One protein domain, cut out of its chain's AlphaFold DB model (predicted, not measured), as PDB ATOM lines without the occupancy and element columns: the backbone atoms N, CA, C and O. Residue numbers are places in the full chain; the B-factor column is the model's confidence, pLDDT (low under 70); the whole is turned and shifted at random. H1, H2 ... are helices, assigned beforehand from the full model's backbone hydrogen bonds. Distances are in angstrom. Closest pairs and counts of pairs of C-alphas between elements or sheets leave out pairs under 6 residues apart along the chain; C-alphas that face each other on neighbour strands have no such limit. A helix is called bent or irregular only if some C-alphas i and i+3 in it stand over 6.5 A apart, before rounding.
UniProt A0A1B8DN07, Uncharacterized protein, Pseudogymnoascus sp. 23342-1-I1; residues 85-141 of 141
ATOM      1  N   TRP A  85     158.226 133.588 157.722       94.75
ATOM      2  CA  TRP A  85     158.095 132.328 156.981       94.75
ATOM      3  C   TRP A  85     156.642 131.968 156.639       94.75
ATOM      4  O   TRP A  85     156.361 130.820 156.301       94.75
ATOM      5  N   GLY A  86     155.727 132.938 156.724       91.81
ATOM      6  CA  GLY A  86     154.299 132.753 156.469       91.81
ATOM      7  C   GLY A  86     153.504 132.370 157.718       91.81
ATOM      8  O   GLY A  86     154.068 132.007 158.750       91.81
ATOM      9  N   ASP A  87     152.178 132.471 157.615       89.44
ATOM     10  CA  ASP A  87     151.264 132.324 158.756       89.44
ATOM     11  C   ASP A  87     151.060 130.864 159.206       89.44
ATOM     12  O   ASP A  87     150.741 130.626 160.366       89.44
ATOM     13  N   ALA A  88     151.252 129.887 158.312       92.44
ATOM     14  CA  ALA A  88     150.987 128.471 158.597       92.44
ATOM     15  C   ALA A  88     152.219 127.693 159.096       92.44
ATOM     16  O   ALA A  88     152.091 126.720 159.841       92.44
ATOM     17  N   ARG A  89     153.422 128.110 158.685       95.12
ATOM     18  CA  ARG A  89     154.648 127.338 158.895       95.12
ATOM     19  C   ARG A  89     155.151 127.451 160.333       95.12
ATOM     20  O   ARG A  89     155.471 128.538 160.814       95.12
ATOM     21  N   ILE A  90     155.345 126.306 160.981       95.62
ATOM     22  CA  ILE A  90     155.914 126.187 162.325       95.62
ATOM     23  C   ILE A  90     157.406 125.864 162.217       95.62
ATOM     24  O   ILE A  90     157.802 124.782 161.777       95.62
ATOM     25  N   CYS A  91     158.255 126.817 162.601       95.62
ATOM     26  CA  CYS A  91     159.707 126.704 162.474       95.62
ATOM     27  C   CYS A  91     160.460 127.590 163.480       95.62
ATOM     28  O   CYS A  91     159.864 128.364 164.229       95.62
ATOM     29  N   SER A  92     161.785 127.443 163.532       94.62
ATOM     30  CA  SER A  92     162.661 128.317 164.323       94.62
ATOM     31  C   SER A  92     162.784 129.716 163.713       94.62
ATOM     32  O   SER A  92     162.403 129.942 162.568       94.62
ATOM     33  N   ILE A  93     163.460 130.627 164.427       90.56
ATOM     34  CA  ILE A  93     163.749 131.990 163.948       90.56
ATOM     35  C   ILE A  93     164.633 132.053 162.679       90.56
ATOM     36  O   ILE A  93     164.939 133.129 162.179       90.56
ATOM     37  N   THR A  94     165.095 130.912 162.170       93.19
ATOM     38  CA  THR A  94     165.864 130.821 160.917       93.19
ATOM     39  C   THR A  94     165.074 130.150 159.791       93.19
ATOM     40  O   THR A  94     165.605 129.969 158.701       93.19
ATOM     41  N   GLY A  95     163.818 129.754 160.033       95.06
ATOM     42  CA  GLY A  95     162.994 128.985 159.093       95.06
ATOM     43  C   GLY A  95     163.252 127.471 159.105       95.06
ATOM     44  O   GLY A  95     162.498 126.708 158.490       95.06
ATOM     45  N   GLY A  96     164.301 127.029 159.809       95.75
ATOM     46  CA  GLY A  96     164.677 125.623 159.989       95.75
ATOM     47  C   GLY A  96     164.039 124.951 161.216       95.75
ATOM     48  O   GLY A  96     163.153 125.539 161.846       95.75
ATOM     49  N   PRO A  97     164.505 123.745 161.591       96.19
ATOM     50  CA  PRO A  97     163.975 122.983 162.723       96.19
ATOM     51  C   PRO A  97     164.040 123.742 164.051       96.19
ATOM     52  O   PRO A  97     164.972 124.506 164.305       96.19
ATOM     53  N   ILE A  98     163.064 123.501 164.923       95.00
ATOM     54  CA  ILE A  98     163.037 124.022 166.291       95.00
ATOM     55  C   ILE A  98     163.896 123.112 167.168       95.00
ATOM     56  O   ILE A  98     163.699 121.898 167.188       95.00
ATOM     57  N   ARG A  99     164.816 123.705 167.933       91.06
ATOM     58  CA  ARG A  99     165.527 123.014 169.015       91.06
ATOM     59  C   ARG A  99     164.791 123.226 170.331       91.06
ATOM     60  O   ARG A  99     164.553 124.367 170.720       91.06
ATOM     61  N   SER A 100     164.422 122.150 171.015       89.19
ATOM     62  CA  SER A 100     163.702 122.217 172.289       89.19
ATOM     63  C   SER A 100     163.956 120.966 173.110       89.19
ATOM     64  O   SER A 100     163.818 119.864 172.600       89.19
ATOM     65  N   ILE A 101     164.232 121.110 174.405       88.88
ATOM     66  CA  ILE A 101     164.383 119.944 175.290       88.88
ATOM     67  C   ILE A 101     163.089 119.127 175.439       88.88
ATOM     68  O   ILE A 101     163.139 117.974 175.846       88.88
ATOM     69  N   ARG A 102     161.937 119.722 175.095       88.00
ATOM     70  CA  ARG A 102     160.599 119.143 175.280       88.00
ATOM     71  C   ARG A 102     160.157 118.208 174.149       88.00
ATOM     72  O   ARG A 102     159.018 117.760 174.166       88.00
ATOM     73  N   VAL A 103     161.008 117.952 173.156       88.50
ATOM     74  CA  VAL A 103     160.712 117.034 172.045       88.50
ATOM     75  C   VAL A 103     161.774 115.936 171.948       88.50
ATOM     76  O   VAL A 103     162.928 116.186 172.325       88.50
ATOM     77  N   PRO A 104     161.427 114.736 171.441       85.12
ATOM     78  CA  PRO A 104     162.393 113.664 171.216       85.12
ATOM     79  C   PRO A 104     163.595 114.142 170.395       85.12
ATOM     80  O   PRO A 104     163.442 114.909 169.445       85.12
ATOM     81  N   ASN A 105     164.804 113.713 170.773       87.31
ATOM     82  CA  ASN A 105     166.073 114.116 170.142       87.31
ATOM     83  C   ASN A 105     166.324 115.637 170.092       87.31
ATOM     84  O   ASN A 105     167.191 116.111 169.360       87.31
ATOM     85  N   HIS A 106     165.568 116.406 170.878       90.94
ATOM     86  CA  HIS A 106     165.653 117.854 171.021       90.94
ATOM     87  C   HIS A 106     165.468 118.678 169.739       90.94
ATOM     88  O   HIS A 106     165.818 119.862 169.722       90.94
ATOM     89  N   ILE A 107     164.940 118.083 168.666       93.62
ATOM     90  CA  ILE A 107     164.782 118.711 167.351       93.62
ATOM     91  C   ILE A 107     163.424 118.323 166.762       93.62
ATOM     92  O   ILE A 107     163.064 117.150 166.758       93.62
ATOM     93  N   VAL A 108     162.684 119.300 166.236       95.25
ATOM     94  CA  VAL A 108     161.359 119.092 165.632       95.25
ATOM     95  C   VAL A 108     161.124 120.028 164.440       95.25
ATOM     96  O   VAL A 108     161.519 121.196 164.468       95.25
ATOM     97  N   GLY A 109     160.462 119.529 163.393       94.62
ATOM     98  CA  GLY A 109     160.107 120.314 162.204       94.62
ATOM     99  C   GLY A 109     161.292 120.694 161.301       94.62
ATOM    100  O   GLY A 109     162.333 120.038 161.355       94.62
ATOM    101  N   PRO A 110     161.160 121.747 160.466       96.50
ATOM    102  CA  PRO A 110     160.001 122.641 160.347       96.50
ATOM    103  C   PRO A 110     158.772 121.926 159.760       96.50
ATOM    104  O   PRO A 110     158.913 120.912 159.081       96.50
ATOM    105  N   TYR A 111     157.575 122.460 160.000       96.88
ATOM    106  CA  TYR A 111     156.325 121.958 159.418       96.88
ATOM    107  C   TYR A 111     155.596 123.069 158.679       96.88
ATOM    108  O   TYR A 111     155.524 124.187 159.175       96.88
ATOM    109  N   GLU A 112     155.025 122.760 157.516       95.62
ATOM    110  CA  GLU A 112     154.295 123.752 156.713       95.62
ATOM    111  C   GLU A 112     152.926 124.119 157.298       95.62
ATOM    112  O   GLU A 112     152.387 125.166 156.955       95.62
ATOM    113  N   THR A 113     152.368 123.277 158.172       95.56
ATOM    114  CA  THR A 113     151.061 123.510 158.796       95.56
ATOM    115  C   THR A 113     151.053 123.088 160.265       95.56
ATOM    116  O   THR A 113     151.864 122.254 160.692       95.56
ATOM    117  N   SER A 114     150.123 123.652 161.038       94.12
ATOM    118  CA  SER A 114     149.888 123.306 162.444       94.12
ATOM    119  C   SER A 114     149.511 121.842 162.635       94.12
ATOM    120  O   SER A 114     149.963 121.218 163.591       94.12
ATOM    121  N   GLU A 115     148.733 121.273 161.715       95.00
ATOM    122  CA  GLU A 115     148.209 119.908 161.822       95.00
ATOM    123  C   GLU A 115     149.360 118.902 161.820       95.00
ATOM    124  O   GLU A 115     149.461 118.083 162.726       95.00
ATOM    125  N   LYS A 116     150.311 119.042 160.884       95.50
ATOM    126  CA  LYS A 116     151.492 118.164 160.818       95.50
ATOM    127  C   LYS A 116     152.373 118.268 162.063       95.50
ATOM    128  O   LYS A 116     152.959 117.274 162.492       95.50
ATOM    129  N   PHE A 117     152.491 119.470 162.627       94.56
ATOM    130  CA  PHE A 117     153.235 119.676 163.866       94.56
ATOM    131  C   PHE A 117     152.539 119.000 165.055       94.56
ATOM    132  O   PHE A 117     153.196 118.301 165.826       94.56
ATOM    133  N   HIS A 118     151.221 119.158 165.185       92.81
ATOM    134  CA  HIS A 118     150.441 118.511 166.239       92.81
ATOM    135  C   HIS A 118     150.428 116.989 166.093       92.81
ATOM    136  O   HIS A 118     150.651 116.299 167.083       92.81
ATOM    137  N   ASP A 119     150.271 116.458 164.880       92.56
ATOM    138  CA  ASP A 119     150.350 115.019 164.620       92.56
ATOM    139  C   ASP A 119     151.676 114.427 165.106       92.56
ATOM    140  O   ASP A 119     151.683 113.369 165.734       92.56
ATOM    141  N   TYR A 120     152.795 115.125 164.883       91.81
ATOM    142  CA  TYR A 120     154.092 114.709 165.418       91.81
ATOM    143  C   TYR A 120     154.123 114.724 166.953       91.81
ATOM    144  O   TYR A 120     154.599 113.765 167.559       91.81
ATOM    145  N   LEU A 121     153.623 115.790 167.589       90.94
ATOM    146  CA  LEU A 121     153.627 115.913 169.053       90.94
ATOM    147  C   LEU A 121     152.712 114.894 169.740       90.94
ATOM    148  O   LEU A 121     153.025 114.439 170.838       90.94
ATOM    149  N   LEU A 122     151.602 114.535 169.097       90.00
ATOM    150  CA  LEU A 122     150.609 113.595 169.611       90.00
ATOM    151  C   LEU A 122     150.928 112.136 169.256       90.00
ATOM    152  O   LEU A 122     150.417 111.228 169.910       90.00
ATOM    153  N   ALA A 123     151.794 111.883 168.268       87.75
ATOM    154  CA  ALA A 123     152.157 110.530 167.843       87.75
ATOM    155  C   ALA A 123     152.645 109.610 168.982       87.75
ATOM    156  O   ALA A 123     152.267 108.437 168.966       87.75
ATOM    157  N   PRO A 124     153.440 110.073 169.973       86.31
ATOM    158  CA  PRO A 124     153.814 109.238 171.113       86.31
ATOM    159  C   PRO A 124     152.617 108.831 171.976       86.31
ATOM    160  O   PRO A 124     152.557 107.685 172.408       86.31
ATOM    161  N   ALA A 125     151.655 109.734 172.197       85.06
ATOM    162  CA  ALA A 125     150.461 109.454 172.992       85.06
ATOM    163  C   ALA A 125     149.497 108.504 172.258       85.06
ATOM    164  O   ALA A 125     149.061 107.523 172.856       85.06
ATOM    165  N   ARG A 126     149.275 108.705 170.947       81.75
ATOM    166  CA  ARG A 126     148.478 107.802 170.082       81.75
ATOM    167  C   ARG A 126     148.974 106.354 170.090       81.75
ATOM    168  O   ARG A 126     148.202 105.427 169.901       81.75
ATOM    169  N   LYS A 127     150.285 106.159 170.257       77.75
ATOM    170  CA  LYS A 127     150.936 104.836 170.270       77.75
ATOM    171  C   LYS A 127     151.232 104.326 171.680       77.75
ATOM    172  O   LYS A 127     151.870 103.286 171.823       77.75
ATOM    173  N   SER A 128     150.850 105.082 172.706       80.88
ATOM    174  CA  SER A 128     151.061 104.689 174.094       80.88
ATOM    175  C   SER A 128     149.975 103.719 174.543       80.88
ATOM    176  O   SER A 128     148.843 103.788 174.077       80.88
ATOM    177  N   SER A 129     150.297 102.859 175.508       82.69
ATOM    178  CA  SER A 129     149.312 102.009 176.185       82.69
ATOM    179  C   SER A 129     148.435 102.782 177.181       82.69
ATOM    180  O   SER A 129     147.757 102.162 177.992       82.69
ATOM    181  N   SER A 130     148.510 104.119 177.198       83.75
ATOM    182  CA  SER A 130     147.728 104.968 178.104       83.75
ATOM    183  C   SER A 130     146.268 105.114 177.672       83.75
ATOM    184  O   SER A 130     145.469 105.628 178.447       83.75
ATOM    185  N   PHE A 131     145.931 104.694 176.449       84.19
ATOM    186  CA  PHE A 131     144.576 104.704 175.910       84.19
ATOM    187  C   PHE A 131     144.210 103.303 175.427       84.19
ATOM    188  O   PHE A 131     145.010 102.646 174.761       84.19
ATOM    189  N   ASP A 132     142.993 102.869 175.752       85.00
ATOM    190  CA  ASP A 132     142.494 101.533 175.402       85.00
ATOM    191  C   ASP A 132     142.175 101.399 173.902       85.00
ATOM    192  O   ASP A 132     142.174 100.294 173.358       85.00
ATOM    193  N   SER A 133     141.926 102.520 173.216       86.44
ATOM    194  CA  SER A 133     141.703 102.572 171.772       86.44
ATOM    195  C   SER A 133     142.050 103.945 171.179       86.44
ATOM    196  O   SER A 133     142.273 104.922 171.902       86.44
ATOM    197  N   GLN A 134     142.085 104.026 169.846       83.44
ATOM    198  CA  GLN A 134     142.299 105.282 169.124       83.44
ATOM    199  C   GLN A 134     141.129 106.259 169.333       83.44
ATOM    200  O   GLN A 134     141.354 107.459 169.463       83.44
ATOM    201  N   GLU A 135     139.899 105.754 169.428       88.00
ATOM    202  CA  GLU A 135     138.701 106.556 169.697       88.00
ATOM    203  C   GLU A 135     138.758 107.191 171.091       88.00
ATOM    204  O   GLU A 135     138.493 108.382 171.231       88.00
ATOM    205  N   ALA A 136     139.183 106.430 172.109       86.75
ATOM    206  CA  ALA A 136     139.352 106.946 173.470       86.75
ATOM    207  C   ALA A 136     140.428 108.045 173.545       86.75
ATOM    208  O   ALA A 136     140.310 108.997 174.315       86.75
ATOM    209  N   PHE A 137     141.482 107.930 172.730       88.25
ATOM    210  CA  PHE A 137     142.473 108.991 172.583       88.25
ATOM    211  C   PHE A 137     141.866 110.243 171.938       88.25
ATOM    212  O   PHE A 137     142.070 111.347 172.441       88.25
ATOM    213  N   GLU A 138     141.118 110.088 170.847       87.12
ATOM    214  CA  GLU A 138     140.511 111.205 170.117       87.12
ATOM    215  C   GLU A 138     139.444 111.949 170.931       87.12
ATOM    216  O   GLU A 138     139.378 113.170 170.838       87.12
ATOM    217  N   GLU A 139     138.679 111.256 171.780       90.94
ATOM    218  CA  GLU A 139     137.718 111.877 172.707       90.94
ATOM    219  C   GLU A 139     138.397 112.774 173.765       90.94
ATOM    220  O   GLU A 139     137.772 113.688 174.301       90.94
ATOM    221  N   SER A 140     139.681 112.541 174.059       86.25
ATOM    222  CA  SER A 140     140.433 113.286 175.080       86.25
ATOM    223  C   SER A 140     141.126 114.566 174.586       86.25
ATOM    224  O   SER A 140     141.679 115.303 175.409       86.25
ATOM    225  N   LEU A 141     141.145 114.805 173.266       80.88
ATOM    226  CA  LEU A 141     141.792 115.961 172.627       80.88
ATOM    227  C   LEU A 141     140.965 117.248 172.747       80.88
ATOM    228  O   LEU A 141     141.604 118.309 172.946       80.88
TER     229      LEU A 141
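What this domain is: This is residues 85 to 141 of the 141 residues of an uncharacterized protein of Pseudogymnoascus sp. 23342-1-I1 (UniProt A0A1B8DN07). There is little regular structure here: helix H1 lies in the middle of a flat, loose model, with the looped, unnamed stretch 85 to 113 at one end and short helix H2 at the other. Within that stretch the chain folds back, and residues 98 to 99 pair antiparallel with 107 to 108. The printed part has 57 residues, 19 in two named helices, H1 then H2, with no named strand; its class is all helix. The radius of gyration of the C-alphas is 13.4 A, and the spans are 40 by 24 by 11 A.

How they stand to each other: Start at H1, residues 114 to 126, and look on to H2, residues 134 to 139: they are close but not clearly touching, the closest C-alphas, of Arg 126 and Phe 137, being 6.6 A apart. They run opposite ways at a steep tilt of 62 degrees. Every O i to N i+4 pair is within hydrogen-bond range in H2, and 7 of 9 in H1.

Where its parts are: Find C-alpha 114 at (149.888, 123.306, 162.444); H1 runs 17.3 A from there. It is irregular, but only just: C-alphas 121 and 124 are 7.0 A apart. H2, 8.8 A long, ends at C-alpha 139, (137.718, 111.877, 172.707).

The domain as a whole: The C-alphas farthest apart, of Thr 94 and Asp 132, are 40.2 A apart. The printed part has no cut, the link H1 to H2 is short, and no printed residue is under 70 in pLDDT.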